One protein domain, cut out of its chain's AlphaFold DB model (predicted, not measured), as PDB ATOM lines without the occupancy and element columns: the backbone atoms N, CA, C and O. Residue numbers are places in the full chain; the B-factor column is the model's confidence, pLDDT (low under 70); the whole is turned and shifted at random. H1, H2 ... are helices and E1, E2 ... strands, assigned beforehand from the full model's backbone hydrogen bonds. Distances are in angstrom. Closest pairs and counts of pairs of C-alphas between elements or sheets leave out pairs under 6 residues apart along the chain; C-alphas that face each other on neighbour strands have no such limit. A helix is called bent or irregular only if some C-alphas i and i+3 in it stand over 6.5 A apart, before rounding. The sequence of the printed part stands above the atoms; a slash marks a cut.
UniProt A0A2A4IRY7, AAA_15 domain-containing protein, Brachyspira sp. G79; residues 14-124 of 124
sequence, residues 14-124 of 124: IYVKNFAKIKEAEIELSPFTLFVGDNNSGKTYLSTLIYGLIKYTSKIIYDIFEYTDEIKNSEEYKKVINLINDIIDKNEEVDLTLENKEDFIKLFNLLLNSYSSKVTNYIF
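Overview. This is residues 14 to 124 of the 124 residues of the protein "AAA_15 domain-containing protein" of Brachyspira sp. G79 (UniProt A0A2A4IRY7). The model is a long, loose body of two lobes: at one end the two-stranded hairpin E1 E2 sits near helix arm H1a beside a long loop, residues 29 to 42, and at the other end H2 crosses the first part of H3. The two ends are joined by the second arm of the bent helix, H1b, and by the kinked last part of H3, which packs on H1b and reaches H1a. The printed part has 111 residues with three named helices and two named strands, in the order E1, E2, H1, H2, H3; the sheet, E1 - E2, is antiparallel, and the class is mostly helix. The whole is loose, with a radius of gyration of the C-alphas of 16.9 A, and elongated, spanning 53 by 30 by 22 A.

Arrangement. E1, residues 14 to 19, and E2, residues 22 to 28, form a hairpin, antiparallel at 171 degrees; N 16 and O 25 are 2.8 A apart and N 25 and O 16 are 2.9 A apart, within hydrogen-bond range. H1, residues 43 to 66, was assigned as one helix by its hydrogen bonds but is bent: C-alphas 55 and 58 are 7.8 A apart, and its arms H1a, residues 43 to 55, and H1b, residues 58 to 66, stand at a steep tilt of 62 degrees. H1a is near E1, with 7 pairs of C-alphas within 10 A, and near E2, with 6. H3, residues 98 to 123, is irregular, with C-alphas 114 and 117 8.4 A apart, and has a kink of 85 degrees near residue 117. H3 touches H1a with residues 122 to 123 alone, the closest C-alphas being those of Gly 52 and Ile 123, 4.4 A apart; the lines are only just about perpendicular, at 71 degrees. H1b touches H3 about perpendicular, at 82 degrees, closest at the C-alphas of Ile 60 and Val 119, 6.2 A apart. H2, residues 75 to 90, touches H3 with its residues 76 to 83 alone, opposite ways at a steep tilt of 60 degrees; the C-alphas of Glu 76 and Leu 107 are closest, at 5.2 A. H2 is apart from E1, E2, H1a and H1b. Every O i to N i+4 pair is within hydrogen-bond range in H1a, H1b and H2, and 20 of 22 are in H3.

Along the chain. E1 begins at C-alpha 14, (8.415, 48.739, 157.051), and E2 measures 15.9 A. H1a measures 17.9 A and H2 22.6 A. H3 measures 29.0 A and ends at C-alpha 123, (15.574, 46.237, 143.715).

Size, cuts and confidence. The C-alphas of Asn 39 and Asp 89, the two farthest apart, are 53.6 A apart. The printed part has no cut. The link from E2 to H1, 14 residues, is long. Residues 88 to 94, of which 88 to 90 belong to H2, stand free. Mean pLDDT of the printed part is 86.2; residues 67 to 68 are under 70.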
ATOM      1  N   ILE A  14       8.887  48.668 158.434       90.75
ATOM      2  CA  ILE A  14       8.415  48.739 157.051       90.75
ATOM      3  C   ILE A  14       6.935  48.373 157.000       90.75
ATOM      4  O   ILE A  14       6.520  47.325 157.494       90.75
ATOM      5  N   TYR A  15       6.170  49.224 156.320       92.25
ATOM      6  CA  TYR A  15       4.768  49.011 155.986       92.25
ATOM      7  C   TYR A  15       4.657  48.669 154.502       92.25
ATOM      8  O   TYR A  15       5.067  49.447 153.643       92.25
ATOM      9  N   VAL A  16       4.099  47.503 154.192       91.12
ATOM     10  CA  VAL A  16       3.925  47.012 152.821       91.12
ATOM     11  C   VAL A  16       2.440  46.832 152.552       91.12
ATOM     12  O   VAL A  16       1.750  46.196 153.343       91.12
ATOM     13  N   LYS A  17       1.940  47.350 151.426       92.75
ATOM     14  CA  LYS A  17       0.558  47.144 150.965       92.75
ATOM     15  C   LYS A  17       0.542  46.783 149.486       92.75
ATOM     16  O   LYS A  17       1.272  47.386 148.707       92.75
ATOM     17  N   ASN A  18      -0.310  45.831 149.108       92.12
ATOM     18  CA  ASN A  18      -0.534  45.396 147.723       92.12
ATOM     19  C   ASN A  18       0.757  45.076 146.941       92.12
ATOM     20  O   ASN A  18       0.909  45.473 145.787       92.12
ATOM     21  N   PHE A  19       1.689  44.351 147.561       88.38
ATOM     22  CA  PHE A  19       2.978  44.006 146.962       88.38
ATOM     23  C   PHE A  19       3.080  42.498 146.715       88.38
ATOM     24  O   PHE A  19       3.088  41.695 147.651       88.38
ATOM     25  N   ALA A  20       3.167  42.100 145.443       87.88
ATOM     26  CA  ALA A  20       3.079  40.702 145.020       87.88
ATOM     27  C   ALA A  20       1.835  40.012 145.623       87.88
ATOM     28  O   ALA A  20       0.708  40.392 145.323       87.88
ATOM     29  N   LYS A  21       2.028  39.004 146.483       87.88
ATOM     30  CA  LYS A  21       0.939  38.303 147.190       87.88
ATOM     31  C   LYS A  21       0.620  38.881 148.571       87.88
ATOM     32  O   LYS A  21      -0.300  38.407 149.232       87.88
ATOM     33  N   ILE A  22       1.387  39.868 149.026       90.69
ATOM     34  CA  ILE A  22       1.214  40.496 150.332       90.69
ATOM     35  C   ILE A  22       0.157  41.592 150.199       90.69
ATOM     36  O   ILE A  22       0.403  42.638 149.598       90.69
ATOM     37  N   LYS A  23      -1.030  41.350 150.768       92.75
ATOM     38  CA  LYS A  23      -2.090  42.366 150.847       92.75
ATOM     39  C   LYS A  23      -1.656  43.525 151.746       92.75
ATOM     40  O   LYS A  23      -1.740  44.679 151.340       92.75
ATOM     41  N   GLU A  24      -1.176  43.202 152.940       94.94
ATOM     42  CA  GLU A  24      -0.672  44.155 153.926       94.94
ATOM     43  C   GLU A  24       0.306  43.445 154.872       94.94
ATOM     44  O   GLU A  24       0.095  42.276 155.201       94.94
ATOM     45  N   ALA A  25       1.377  44.126 155.279       93.06
ATOM     46  CA  ALA A  25       2.303  43.677 156.313       93.06
ATOM     47  C   ALA A  25       2.960  44.877 157.012       93.06
ATOM     48  O   ALA A  25       3.302  45.865 156.362       93.06
ATOM     49  N   GLU A  26       3.175  44.756 158.319       94.81
ATOM     50  CA  GLU A  26       3.982  45.660 159.142       94.81
ATOM     51  C   GLU A  26       5.118  44.841 159.757       94.81
ATOM     52  O   GLU A  26       4.869  43.808 160.381       94.81
ATOM     53  N   ILE A  27       6.366  45.242 159.508       92.81
ATOM     54  CA  ILE A  27       7.549  44.449 159.856       92.81
ATOM     55  C   ILE A  27       8.574  45.351 160.523       92.81
ATOM     56  O   ILE A  27       9.145  46.230 159.880       92.81
ATOM     57  N   GLU A  28       8.844  45.095 161.797       93.06
ATOM     58  CA  GLU A  28       9.986  45.676 162.492       93.06
ATOM     59  C   GLU A  28      11.279  44.956 162.063       93.06
ATOM     60  O   GLU A  28      11.413  43.738 162.205       93.06
ATOM     61  N   LEU A  29      12.241  45.707 161.523       90.88
ATOM     62  CA  LEU A  29      13.517  45.199 161.018       90.88
ATOM     63  C   LEU A  29      14.565  45.095 162.128       90.88
ATOM     64  O   LEU A  29      15.540  45.850 162.176       90.88
ATOM     65  N   SER A  30      14.361  44.146 163.037       90.00
ATOM     66  CA  SER A  30      15.365  43.803 164.042       90.00
ATOM     67  C   SER A  30      16.610  43.149 163.402       90.00
ATOM     68  O   SER A  30      16.548  42.662 162.272       90.00
ATOM     69  N   PRO A  31      17.762  43.077 164.102       88.81
ATOM     70  CA  PRO A  31      19.002  42.527 163.546       88.81
ATOM     71  C   PRO A  31      18.881  41.071 163.075       88.81
ATOM     72  O   PRO A  31      19.700  40.608 162.283       88.81
ATOM     73  N   PHE A  32      17.869  40.347 163.558       90.12
ATOM     74  CA  PHE A  32      17.546  38.994 163.133       90.12
ATOM     75  C   PHE A  32      16.036  38.857 162.903       90.12
ATOM     76  O   PHE A  32      15.275  38.527 163.812       90.12
ATOM     77  N   THR A  33      15.601  39.102 161.666       90.62
ATOM     78  CA  THR A  33      14.214  38.907 161.223       90.62
ATOM     79  C   THR A  33      14.089  37.600 160.437       90.62
ATOM     80  O   THR A  33      14.775  37.408 159.433       90.62
ATOM     81  N   LEU A  34      13.196  36.700 160.867       92.25
ATOM     82  CA  LEU A  34      12.936  35.420 160.202       92.25
ATOM     83  C   LEU A  34      11.522  35.387 159.606       92.25
ATOM     84  O   LEU A  34      10.535  35.501 160.327       92.25
ATOM     85  N   PHE A  35      11.421  35.140 158.297       92.56
ATOM     86  CA  PHE A  35      10.143  34.913 157.621       92.56
ATOM     87  C   PHE A  35       9.849  33.411 157.500       92.56
ATOM     88  O   PHE A  35      10.560  32.690 156.800       92.56
ATOM     89  N   VAL A  36       8.764  32.944 158.126       93.31
ATOM     90  CA  VAL A  36       8.294  31.544 158.074       93.31
ATOM     91  C   VAL A  36       6.889  31.438 157.477       93.31
ATOM     92  O   VAL A  36       6.121  32.394 157.502       93.31
ATOM     93  N   GLY A  37       6.559  30.285 156.890       92.31
ATOM     94  CA  GLY A  37       5.245  30.001 156.298       92.31
ATOM     95  C   GLY A  37       5.338  29.192 155.004       92.31
ATOM     96  O   GLY A  37       6.437  28.863 154.553       92.31
ATOM     97  N   ASP A  38       4.199  28.933 154.369       94.12
ATOM     98  CA  ASP A  38       4.093  28.039 153.207       94.12
ATOM     99  C   ASP A  38       4.908  28.482 151.991       94.12
ATOM    100  O   ASP A  38       5.153  29.670 151.758       94.12
ATOM    101  N   ASN A  39       5.316  27.524 151.160       91.00
ATOM    102  CA  ASN A  39       5.929  27.841 149.873       91.00
ATOM    103  C   ASN A  39       5.018  28.765 149.057       91.00
ATOM    104  O   ASN A  39       3.799  28.618 149.053       91.00
ATOM    105  N   ASN A  40       5.624  29.727 148.353       87.44
ATOM    106  CA  ASN A  40       4.904  30.680 147.503       87.44
ATOM    107  C   ASN A  40       3.950  31.644 148.256       87.44
ATOM    108  O   ASN A  40       3.029  32.192 147.647       87.44
ATOM    109  N   SER A  41       4.180  31.887 149.554       89.88
ATOM    110  CA  SER A  41       3.412  32.842 150.376       89.88
ATOM    111  C   SER A  41       3.883  34.305 150.294       89.88
ATOM    112  O   SER A  41       3.329  35.166 150.963       89.88
ATOM    113  N   GLY A  42       4.904  34.610 149.484       90.69
ATOM    114  CA  GLY A  42       5.436  35.975 149.322       90.69
ATOM    115  C   GLY A  42       6.687  36.300 150.153       90.69
ATOM    116  O   GLY A  42       7.239  37.384 149.996       90.69
ATOM    117  N   LYS A  43       7.197  35.357 150.960       93.44
ATOM    118  CA  LYS A  43       8.403  35.546 151.799       93.44
ATOM    119  C   LYS A  43       9.638  35.999 151.015       93.44
ATOM    120  O   LYS A  43      10.325  36.921 151.445       93.44
ATOM    121  N   THR A  44       9.913  35.372 149.868       92.94
ATOM    122  CA  THR A  44      11.060  35.734 149.018       92.94
ATOM    123  C   THR A  44      10.908  37.144 148.466       92.94
ATOM    124  O   THR A  44      11.826  37.934 148.616       92.94
ATOM    125  N   TYR A  45       9.735  37.497 147.926       91.88
ATOM    126  CA  TYR A  45       9.460  38.854 147.441       91.88
ATOM    127  C   TYR A  45       9.669  39.901 148.532       91.88
ATOM    128  O   TYR A  45      10.314  40.917 148.296       91.88
ATOM    129  N   LEU A  46       9.151  39.635 149.733       92.44
ATOM    130  CA  LEU A  46       9.296  40.530 150.871       92.44
ATOM    131  C   LEU A  46      10.762  40.684 151.298       92.44
ATOM    132  O   LEU A  46      11.226  41.798 151.513       92.44
ATOM    133  N   SER A  47      11.505  39.577 151.349       91.62
ATOM    134  CA  SER A  47      12.938  39.589 151.670       91.62
ATOM    135  C   SER A  47      13.745  40.357 150.620       91.62
ATOM    136  O   SER A  47      14.605  41.154 150.982       91.62
ATOM    137  N   THR A  48      13.446  40.169 149.331       91.56
ATOM    138  CA  THR A  48      14.080  40.905 148.228       91.56
ATOM    139  C   THR A  48      13.784  42.399 148.308       91.56
ATOM    140  O   THR A  48      14.708  43.197 148.180       91.56
ATOM    141  N   LEU A  49      12.533  42.787 148.581       89.88
ATOM    142  CA  LEU A  49      12.156  44.189 148.765       89.88
ATOM    143  C   LEU A  49      12.943  44.828 149.916       89.88
ATOM    144  O   LEU A  49      13.562  45.871 149.727       89.88
ATOM    145  N   ILE A  50      12.956  44.189 151.089       91.25
ATOM    146  CA  ILE A  50      13.685  44.681 152.267       91.25
ATOM    147  C   ILE A  50      15.179  44.803 151.960       91.25
ATOM    148  O   ILE A  50      15.780  45.840 152.232       91.25
ATOM    149  N   TYR A  51      15.772  43.771 151.356       90.94
ATOM    150  CA  TYR A  51      17.177  43.783 150.963       90.94
ATOM    151  C   TYR A  51      17.484  44.928 149.995       90.94
ATOM    152  O   TYR A  51      18.440  45.668 150.214       90.94
ATOM    153  N   GLY A  52      16.672  45.099 148.949       88.50
ATOM    154  CA  GLY A  52      16.879  46.142 147.952       88.50
ATOM    155  C   GLY A  52      16.730  47.544 148.535       88.50
ATOM    156  O   GLY A  52      17.557  48.405 148.244       88.50
ATOM    157  N   LEU A  53      15.760  47.766 149.424       85.31
ATOM    158  CA  LEU A  53      15.645  49.026 150.159       85.31
ATOM    159  C   LEU A  53      16.906  49.270 151.001       85.31
ATOM    160  O   LEU A  53      17.614  50.241 150.774       85.31
ATOM    161  N   ILE A  54      17.288  48.347 151.888       86.06
ATOM    162  CA  ILE A  54      18.478  48.529 152.741       86.06
ATOM    163  C   ILE A  54      19.746  48.765 151.906       86.06
ATOM    164  O   ILE A  54      20.571  49.613 152.246       86.06
ATOM    165  N   LYS A  55      19.918  48.017 150.813       87.62
ATOM    166  CA  LYS A  55      21.140  48.054 150.007       87.62
ATOM    167  C   LYS A  55      21.220  49.280 149.102       87.62
ATOM    168  O   LYS A  55      22.321  49.788 148.883       87.62
ATOM    169  N   TYR A  56      20.088  49.727 148.565       85.50
ATOM    170  CA  TYR A  56      20.052  50.721 147.498       85.50
ATOM    171  C   TYR A  56      19.354  52.020 147.882       85.50
ATOM    172  O   TYR A  56      19.431  52.945 147.085       85.50
ATOM    173  N   THR A  57      18.752  52.170 149.070       81.44
ATOM    174  CA  THR A  57      18.058  53.412 149.469       81.44
ATOM    175  C   THR A  57      18.929  54.650 149.276       81.44
ATOM    176  O   THR A  57      18.455  55.613 148.687       81.44
ATOM    177  N   SER A  58      20.205  54.640 149.677       81.75
ATOM    178  CA  SER A  58      21.084  55.803 149.470       81.75
ATOM    179  C   SER A  58      21.293  56.131 147.991       81.75
ATOM    180  O   SER A  58      21.312  57.301 147.628       81.75
ATOM    181  N   LYS A  59      21.418  55.111 147.133       81.88
ATOM    182  CA  LYS A  59      21.568  55.292 145.685       81.88
ATOM    183  C   LYS A  59      20.262  55.734 145.033       81.88
ATOM    184  O   LYS A  59      20.279  56.633 144.209       81.88
ATOM    185  N   ILE A  60      19.145  55.133 145.438       78.12
ATOM    186  CA  ILE A  60      17.799  55.516 145.026       78.12
ATOM    187  C   ILE A  60      17.584  56.988 145.354       78.12
ATOM    188  O   ILE A  60      17.249  57.733 144.450       78.12
ATOM    189  N   ILE A  61      17.844  57.410 146.598       77.94
ATOM    190  CA  ILE A  61      17.756  58.811 147.023       77.94
ATOM    191  C   ILE A  61      18.690  59.676 146.174       77.94
ATOM    192  O   ILE A  61      18.222  60.644 145.594       77.94
ATOM    193  N   TYR A  62      19.973  59.329 146.054       79.50
ATOM    194  CA  TYR A  62      20.927  60.120 145.275       79.50
ATOM    195  C   TYR A  62      20.463  60.322 143.828       79.50
ATOM    196  O   TYR A  62      20.305  61.460 143.401       79.50
ATOM    197  N   ASP A  63      20.170  59.238 143.109       74.69
ATOM    198  CA  ASP A  63      19.753  59.291 141.709       74.69
ATOM    199  C   ASP A  63      18.446  60.093 141.573       74.69
ATOM    200  O   ASP A  63      18.322  60.975 140.730       74.69
ATOM    201  N   ILE A  64      17.470  59.831 142.444       71.19
ATOM    202  CA  ILE A  64      16.194  60.550 142.479       71.19
ATOM    203  C   ILE A  64      16.396  62.059 142.682       71.19
ATOM    204  O   ILE A  64      15.738  62.854 142.012       71.19
ATOM    205  N   PHE A  65      17.283  62.456 143.599       71.50
ATOM    206  CA  PHE A  65      17.548  63.860 143.897       71.50
ATOM    207  C   PHE A  65      18.422  64.534 142.827       71.50
ATOM    208  O   PHE A  65      18.263  65.725 142.565       71.50
ATOM    209  N   GLU A  66      19.302  63.788 142.165       71.88
ATOM    210  CA  GLU A  66      20.123  64.277 141.057       71.88
ATOM    211  C   GLU A  66      19.265  64.615 139.825       71.88
ATOM    212  O   GLU A  66      19.495  65.631 139.175       71.88
ATOM    213  N   TYR A  67      18.201  63.850 139.558       65.44
ATOM    214  CA  TYR A  67      17.259  64.122 138.461       65.44
ATOM    215  C   TYR A  67      16.171  65.152 138.806       65.44
ATOM    216  O   TYR A  67      15.212  65.309 138.051       65.44
ATOM    217  N   THR A  68      16.310  65.887 139.914       67.88
ATOM    218  CA  THR A  68      15.258  66.791 140.403       67.88
ATOM    219  C   THR A  68      14.948  67.978 139.498       67.88
ATOM    220  O   THR A  68      13.994  68.688 139.785       67.88
ATOM    221  N   ASP A  69      15.683  68.231 138.416       74.44
ATOM    222  CA  ASP A  69      15.467  69.421 137.580       74.44
ATOM    223  C   ASP A  69      14.010  69.597 137.120       74.44
ATOM    224  O   ASP A  69      13.481  70.710 137.157       74.44
ATOM    225  N   GLU A  70      13.320  68.505 136.790       76.25
ATOM    226  CA  GLU A  70      11.912  68.528 136.368       76.25
ATOM    227  C   GLU A  70      10.936  68.831 137.521       76.25
ATOM    228  O   GLU A  70       9.865  69.399 137.316       76.25
ATOM    229  N   ILE A  71      11.323  68.507 138.753       81.25
ATOM    230  CA  ILE A  71      10.493  68.585 139.964       81.25
ATOM    231  C   ILE A  71      10.933  69.680 140.937       81.25
ATOM    232  O   ILE A  71      10.209  69.970 141.881       81.25
ATOM    233  N   LYS A  72      12.051  70.374 140.681       85.31
ATOM    234  CA  LYS A  72      12.499  71.557 141.442       85.31
ATOM    235  C   LYS A  72      11.420  72.639 141.509       85.31
ATOM    236  O   LYS A  72      11.384  73.450 142.433       85.31
ATOM    237  N   ASN A  73      10.528  72.649 140.519       87.00
ATOM    238  CA  ASN A  73       9.406  73.570 140.443       87.00
ATOM    239  C   ASN A  73       8.169  73.127 141.236       87.00
ATOM    240  O   ASN A  73       7.295  73.977 141.447       87.00
ATOM    241  N   SER A  74       8.102  71.868 141.681       89.56
ATOM    242  CA  SER A  74       6.982  71.340 142.459       89.56
ATOM    243  C   SER A  74       6.873  72.039 143.816       89.56
ATOM    244  O   SER A  74       7.852  72.557 144.366       89.56
ATOM    245  N   GLU A  75       5.654  72.086 144.348       91.62
ATOM    246  CA  GLU A  75       5.392  72.686 145.655       91.62
ATOM    247  C   GLU A  75       6.050  71.867 146.773       91.62
ATOM    248  O   GLU A  75       6.651  72.434 147.684       91.62
ATOM    249  N   GLU A  76       6.001  70.539 146.668       91.06
ATOM    250  CA  GLU A  76       6.602  69.591 147.609       91.06
ATOM    251  C   GLU A  76       8.115  69.785 147.708       91.06
ATOM    252  O   GLU A  76       8.654  69.875 148.812       91.06
ATOM    253  N   TYR A  77       8.800  69.909 146.567       89.56
ATOM    254  CA  TYR A  77      10.243  70.129 146.545       89.56
ATOM    255  C   TYR A  77      10.608  71.459 147.210       89.56
ATOM    256  O   TYR A  77      11.472  71.506 148.086       89.56
ATOM    257  N   LYS A  78       9.916  72.543 146.837       90.88
ATOM    258  CA  LYS A  78      10.164  73.882 147.391       90.88
ATOM    259  C   LYS A  78       9.932  73.936 148.899       90.88
ATOM    260  O   LYS A  78      10.751  74.518 149.602       90.88
ATOM    261  N   LYS A  79       8.861  73.310 149.400       91.69
ATOM    262  CA  LYS A  79       8.571  73.236 150.841       91.69
ATOM    263  C   LYS A  79       9.699  72.565 151.610       91.69
ATOM    264  O   LYS A  79      10.206  73.144 152.566       91.69
ATOM    265  N   VAL A  80      10.127  71.385 151.160       90.88
ATOM    266  CA  VAL A  80      11.190  70.633 151.838       90.88
ATOM    267  C   VAL A  80      12.527  71.372 151.779       90.88
ATOM    268  O   VAL A  80      13.213  71.443 152.793       90.88
ATOM    269  N   ILE A  81      12.897  71.968 150.641       89.88
ATOM    270  CA  ILE A  81      14.148  72.738 150.538       89.88
ATOM    271  C   ILE A  81      14.125  73.987 151.419       89.88
ATOM    272  O   ILE A  81      15.114  74.253 152.096       89.88
ATOM    273  N   ASN A  82      13.015  74.727 151.458       90.81
ATOM    274  CA  ASN A  82      12.885  75.879 152.353       90.81
ATOM    275  C   ASN A  82      13.029  75.454 153.817       90.81
ATOM    276  O   ASN A  82      13.792  76.065 154.553       90.81
ATOM    277  N   LEU A  83      12.379  74.353 154.208       89.81
ATOM    278  CA  LEU A  83      12.509  73.798 155.551       89.81
ATOM    279  C   LEU A  83      13.957  73.397 155.875       89.81
ATOM    280  O   LEU A  83      14.441  73.690 156.963       89.81
ATOM    281  N   ILE A  84      14.654  72.729 154.951       89.06
ATOM    282  CA  ILE A  84      16.061  72.344 155.134       89.06
ATOM    283  C   ILE A  84      16.940  73.586 155.304       89.06
ATOM    284  O   ILE A  84      17.757  73.616 156.220       89.06
ATOM    285  N   ASN A  85      16.761  74.606 154.462       90.19
ATOM    286  CA  ASN A  85      17.522  75.851 154.561       90.19
ATOM    287  C   ASN A  85      17.266  76.550 155.902       90.19
ATOM    288  O   ASN A  85      18.222  76.901 156.581       90.19
ATOM    289  N   ASP A  86      16.009  76.641 156.342       88.94
ATOM    290  CA  ASP A  86      15.654  77.221 157.642       88.94
ATOM    291  C   ASP A  86      16.301  76.467 158.818       88.94
ATOM    292  O   ASP A  86      16.656  77.076 159.828       88.94
ATOM    293  N   ILE A  87      16.428  75.139 158.721       88.19
ATOM    294  CA  ILE A  87      17.093  74.306 159.737       88.19
ATOM    295  C   ILE A  87      18.606  74.555 159.727       88.19
ATOM    296  O   ILE A  87      19.201  74.739 160.789       88.19
ATOM    297  N   ILE A  88      19.224  74.585 158.542       88.50
ATOM    298  CA  ILE A  88      20.662  74.836 158.380       88.50
ATOM    299  C   ILE A  88      21.025  76.234 158.890       88.50
ATOM    300  O   ILE A  88      21.991  76.371 159.638       88.50
ATOM    301  N   ASP A  89      20.230  77.248 158.547       89.88
ATOM    302  CA  ASP A  89      20.460  78.641 158.942       89.88
ATOM    303  C   ASP A  89      20.366  78.836 160.460       89.88
ATOM    304  O   ASP A  89      21.092  79.651 161.032       89.88
ATOM    305  N   LYS A  90      19.507  78.063 161.137       87.62
ATOM    306  CA  LYS A  90      19.409  78.063 162.605       87.62
ATOM    307  C   LYS A  90      20.596  77.372 163.275       87.62
ATOM    308  O   LYS A  90      20.895  77.698 164.417       87.62
ATOM    309  N   ASN A  91      21.280  76.463 162.575       82.00
ATOM    310  CA  ASN A  91      22.430  75.698 163.068       82.00
ATOM    311  C   ASN A  91      22.175  75.012 164.429       82.00
ATOM    312  O   ASN A  91      23.060  74.917 165.282       82.00
ATOM    313  N   GLU A  92      20.944  74.547 164.630       79.50
ATOM    314  CA  GLU A  92      20.485  73.856 165.832       79.50
ATOM    315  C   GLU A  92      19.985  72.456 165.469       79.50
ATOM    316  O   GLU A  92      19.544  72.195 164.348       79.50
ATOM    317  N   GLU A  93      20.044  71.537 166.432       78.75
ATOM    318  CA  GLU A  93      19.407  70.231 166.289       78.75
ATOM    319  C   GLU A  93      17.886  70.424 166.337       78.75
ATOM    320  O   GLU A  93      17.332  70.862 167.346       78.75
ATOM    321  N   VAL A  94      17.208  70.140 165.222       80.06
ATOM    322  CA  VAL A  94      15.760  70.329 165.091       80.06
ATOM    323  C   VAL A  94      15.058  68.981 165.077       80.06
ATOM    324  O   VAL A  94      15.216  68.186 164.148       80.06
ATOM    325  N   ASP A  95      14.188  68.773 166.060       81.81
ATOM    326  CA  ASP A  95      13.189  67.715 165.991       81.81
ATOM    327  C   ASP A  95      12.121  68.078 164.954       81.81
ATOM    328  O   ASP A  95      11.364  69.041 165.103       81.81
ATOM    329  N   LEU A  96      12.039  67.288 163.883       82.12
ATOM    330  CA  LEU A  96      11.008  67.477 162.868       82.12
ATOM    331  C   LEU A  96       9.617  67.241 163.471       82.12
ATOM    332  O   LEU A  96       9.314  66.152 163.982       82.12
ATOM    333  N   THR A  97       8.749  68.246 163.336       87.50
ATOM    334  CA  THR A  97       7.321  68.134 163.649       87.50
ATOM    335  C   THR A  97       6.660  67.054 162.782       87.50
ATOM    336  O   THR A  97       7.205  66.616 161.765       87.50
ATOM    337  N   LEU A  98       5.465  66.599 163.175       84.62
ATOM    338  CA  LEU A  98       4.687  65.657 162.357       84.62
ATOM    339  C   LEU A  98       4.374  66.228 160.968       84.62
ATOM    340  O   LEU A  98       4.449  65.501 159.984       84.62
ATOM    341  N   GLU A  99       4.080  67.526 160.894       86.94
ATOM    342  CA  GLU A  99       3.834  68.236 159.637       86.94
ATOM    343  C   GLU A  99       5.074  68.231 158.737       86.94
ATOM    344  O   GLU A  99       4.992  67.831 157.578       86.94
ATOM    345  N   ASN A 100       6.245  68.548 159.296       86.81
ATOM    346  CA  ASN A 100       7.500  68.520 158.550       86.81
ATOM    347  C   ASN A 100       7.773  67.125 157.973       86.81
ATOM    348  O   ASN A 100       8.120  66.993 156.803       86.81
ATOM    349  N   LYS A 101       7.590  66.069 158.780       88.81
ATOM    350  CA  LYS A 101       7.767  64.674 158.335       88.81
ATOM    351  C   LYS A 101       6.832  64.320 157.181       88.81
ATOM    352  O   LYS A 101       7.259  63.650 156.245       88.81
ATOM    353  N   GLU A 102       5.587  64.780 157.236       89.38
ATOM    354  CA  GLU A 102       4.608  64.560 156.175       89.38
ATOM    355  C   GLU A 102       5.040  65.213 154.852       89.38
ATOM    356  O   GLU A 102       4.889  64.611 153.791       89.38
ATOM    357  N   ASP A 103       5.653  66.396 154.887       90.75
ATOM    358  CA  ASP A 103       6.167  67.044 153.675       90.75
ATOM    359  C   ASP A 103       7.349  66.286 153.051       90.75
ATOM    360  O   ASP A 103       7.398  66.121 151.827       90.75
ATOM    361  N   PHE A 104       8.245  65.721 153.868       88.94
ATOM    362  CA  PHE A 104       9.277  64.799 153.376       88.94
ATOM    363  C   PHE A 104       8.668  63.545 152.735       88.94
ATOM    364  O   PHE A 104       9.130  63.116 151.677       88.94
ATOM    365  N   ILE A 105       7.625  62.967 153.342       88.06
ATOM    366  CA  ILE A 105       6.921  61.795 152.800       88.06
ATOM    367  C   ILE A 105       6.272  62.130 151.454       88.06
ATOM    368  O   ILE A 105       6.405  61.359 150.502       88.06
ATOM    369  N   LYS A 106       5.605  63.284 151.335       90.38
ATOM    370  CA  LYS A 106       5.001  63.736 150.072       90.38
ATOM    371  C   LYS A 106       6.041  63.908 148.976       90.38
ATOM    372  O   LYS A 106       5.842  63.383 147.881       90.38
ATOM    373  N   LEU A 107       7.157  64.579 149.271       88.25
ATOM    374  CA  LEU A 107       8.248  64.721 148.310       88.25
ATOM    375  C   LEU A 107       8.802  63.347 147.914       88.25
ATOM    376  O   LEU A 107       8.928  63.062 146.727       88.25
ATOM    377  N   PHE A 108       9.068  62.465 148.879       85.31
ATOM    378  CA  PHE A 108       9.543  61.111 148.599       85.31
ATOM    379  C   PHE A 108       8.577  60.321 147.706       85.31
ATOM    380  O   PHE A 108       9.011  59.665 146.764       85.31
ATOM    381  N   ASN A 109       7.270  60.421 147.939       85.69
ATOM    382  CA  ASN A 109       6.265  59.769 147.103       85.69
ATOM    383  C   ASN A 109       6.204  60.368 145.691       85.69
ATOM    384  O   ASN A 109       6.107  59.620 144.719       85.69
ATOM    385  N   LEU A 110       6.291  61.696 145.553       86.88
ATOM    386  CA  LEU A 110       6.353  62.369 144.250       86.88
ATOM    387  C   LEU A 110       7.560  61.880 143.437       86.88
ATOM    388  O   LEU A 110       7.432  61.516 142.264       86.88
ATOM    389  N   LEU A 111       8.716  61.828 144.094       81.94
ATOM    390  CA  LEU A 111       9.970  61.325 143.552       81.94
ATOM    391  C   LEU A 111       9.848  59.853 143.125       81.94
ATOM    392  O   LEU A 111      10.159  59.493 141.990       81.94
ATOM    393  N   LEU A 112       9.354  59.001 144.025       80.38
ATOM    394  CA  LEU A 112       9.198  57.572 143.784       80.38
ATOM    395  C   LEU A 112       8.232  57.295 142.630       80.38
ATOM    396  O   LEU A 112       8.524  56.444 141.798       80.38
ATOM    397  N   ASN A 113       7.118  58.022 142.535       83.19
ATOM    398  CA  ASN A 113       6.165  57.865 141.438       83.19
ATOM    399  C   ASN A 113       6.788  58.251 140.091       83.19
ATOM    400  O   ASN A 113       6.646  57.512 139.115       83.19
ATOM    401  N   SER A 114       7.534  59.357 140.064       81.62
ATOM    402  CA  SER A 114       8.211  59.861 138.863       81.62
ATOM    403  C   SER A 114       9.313  58.919 138.365       81.62
ATOM    404  O   SER A 114       9.532  58.799 137.162       81.62
ATOM    405  N   TYR A 115       9.984  58.204 139.276       79.19
ATOM    406  CA  TYR A 115      11.138  57.354 138.955       79.19
ATOM    407  C   TYR A 115      10.950  55.868 139.295       79.19
ATOM    408  O   TYR A 115      11.925  55.113 139.332       79.19
ATOM    409  N   SER A 116       9.708  55.421 139.488       78.88
ATOM    410  CA  SER A 116       9.355  54.072 139.964       78.88
ATOM    411  C   SER A 116      10.000  52.947 139.150       78.88
ATOM    412  O   SER A 116      10.559  52.011 139.726       78.88
ATOM    413  N   SER A 117      10.019  53.058 137.820       80.19
ATOM    414  CA  SER A 117      10.675  52.085 136.934       80.19
ATOM    415  C   SER A 117      12.182  51.969 137.190       80.19
ATOM    416  O   SER A 117      12.725  50.868 137.194       80.19
ATOM    417  N   LYS A 118      12.871  53.090 137.449       76.62
ATOM    418  CA  LYS A 118      14.312  53.090 137.750       76.62
ATOM    419  C   LYS A 118      14.583  52.465 139.117       76.62
ATOM    420  O   LYS A 118      15.491  51.655 139.245       76.62
ATOM    421  N   VAL A 119      13.770  52.814 140.116       75.81
ATOM    422  CA  VAL A 119      13.859  52.242 141.468       75.81
ATOM    423  C   VAL A 119      13.642  50.732 141.439       75.81
ATOM    424  O   VAL A 119      14.383  49.990 142.078       75.81
ATOM    425  N   THR A 120      12.674  50.270 140.645       78.44
ATOM    426  CA  THR A 120      12.382  48.843 140.479       78.44
ATOM    427  C   THR A 120      13.602  48.090 139.950       78.44
ATOM    428  O   THR A 120      13.954  47.078 140.540       78.44
ATOM    429  N   ASN A 121      14.313  48.630 138.951       79.94
ATOM    430  CA  ASN A 121      15.531  48.019 138.389       79.94
ATOM    431  C   ASN A 121      16.707  47.923 139.377       79.94
ATOM    432  O   ASN A 121      17.664  47.195 139.126       79.94
ATOM    433  N   TYR A 122      16.693  48.700 140.464       74.62
ATOM    434  CA  TYR A 122      17.694  48.557 141.522       74.62
ATOM    435  C   TYR A 122      17.349  47.431 142.492       74.62
ATOM    436  O   TYR A 122      18.247  46.816 143.059       74.62
ATOM    437  N   ILE A 123      16.059  47.180 142.705       77.50
ATOM    438  CA  ILE A 123      15.574  46.237 143.715       77.50
ATOM    439  C   ILE A 123      15.379  44.832 143.123       77.50
ATOM    440  O   ILE A 123      15.633  43.850 143.827       77.50
ATOM    441  N   PHE A 124      14.946  44.732 141.861       79.81
ATOM    442  CA  PHE A 124      14.603  43.491 141.157       79.81
ATOM    443  C   PHE A 124      15.372  43.373 139.842       79.81
ATOM    444  O   PHE A 124      15.768  42.227 139.528       79.81
TER     445      PHE A 124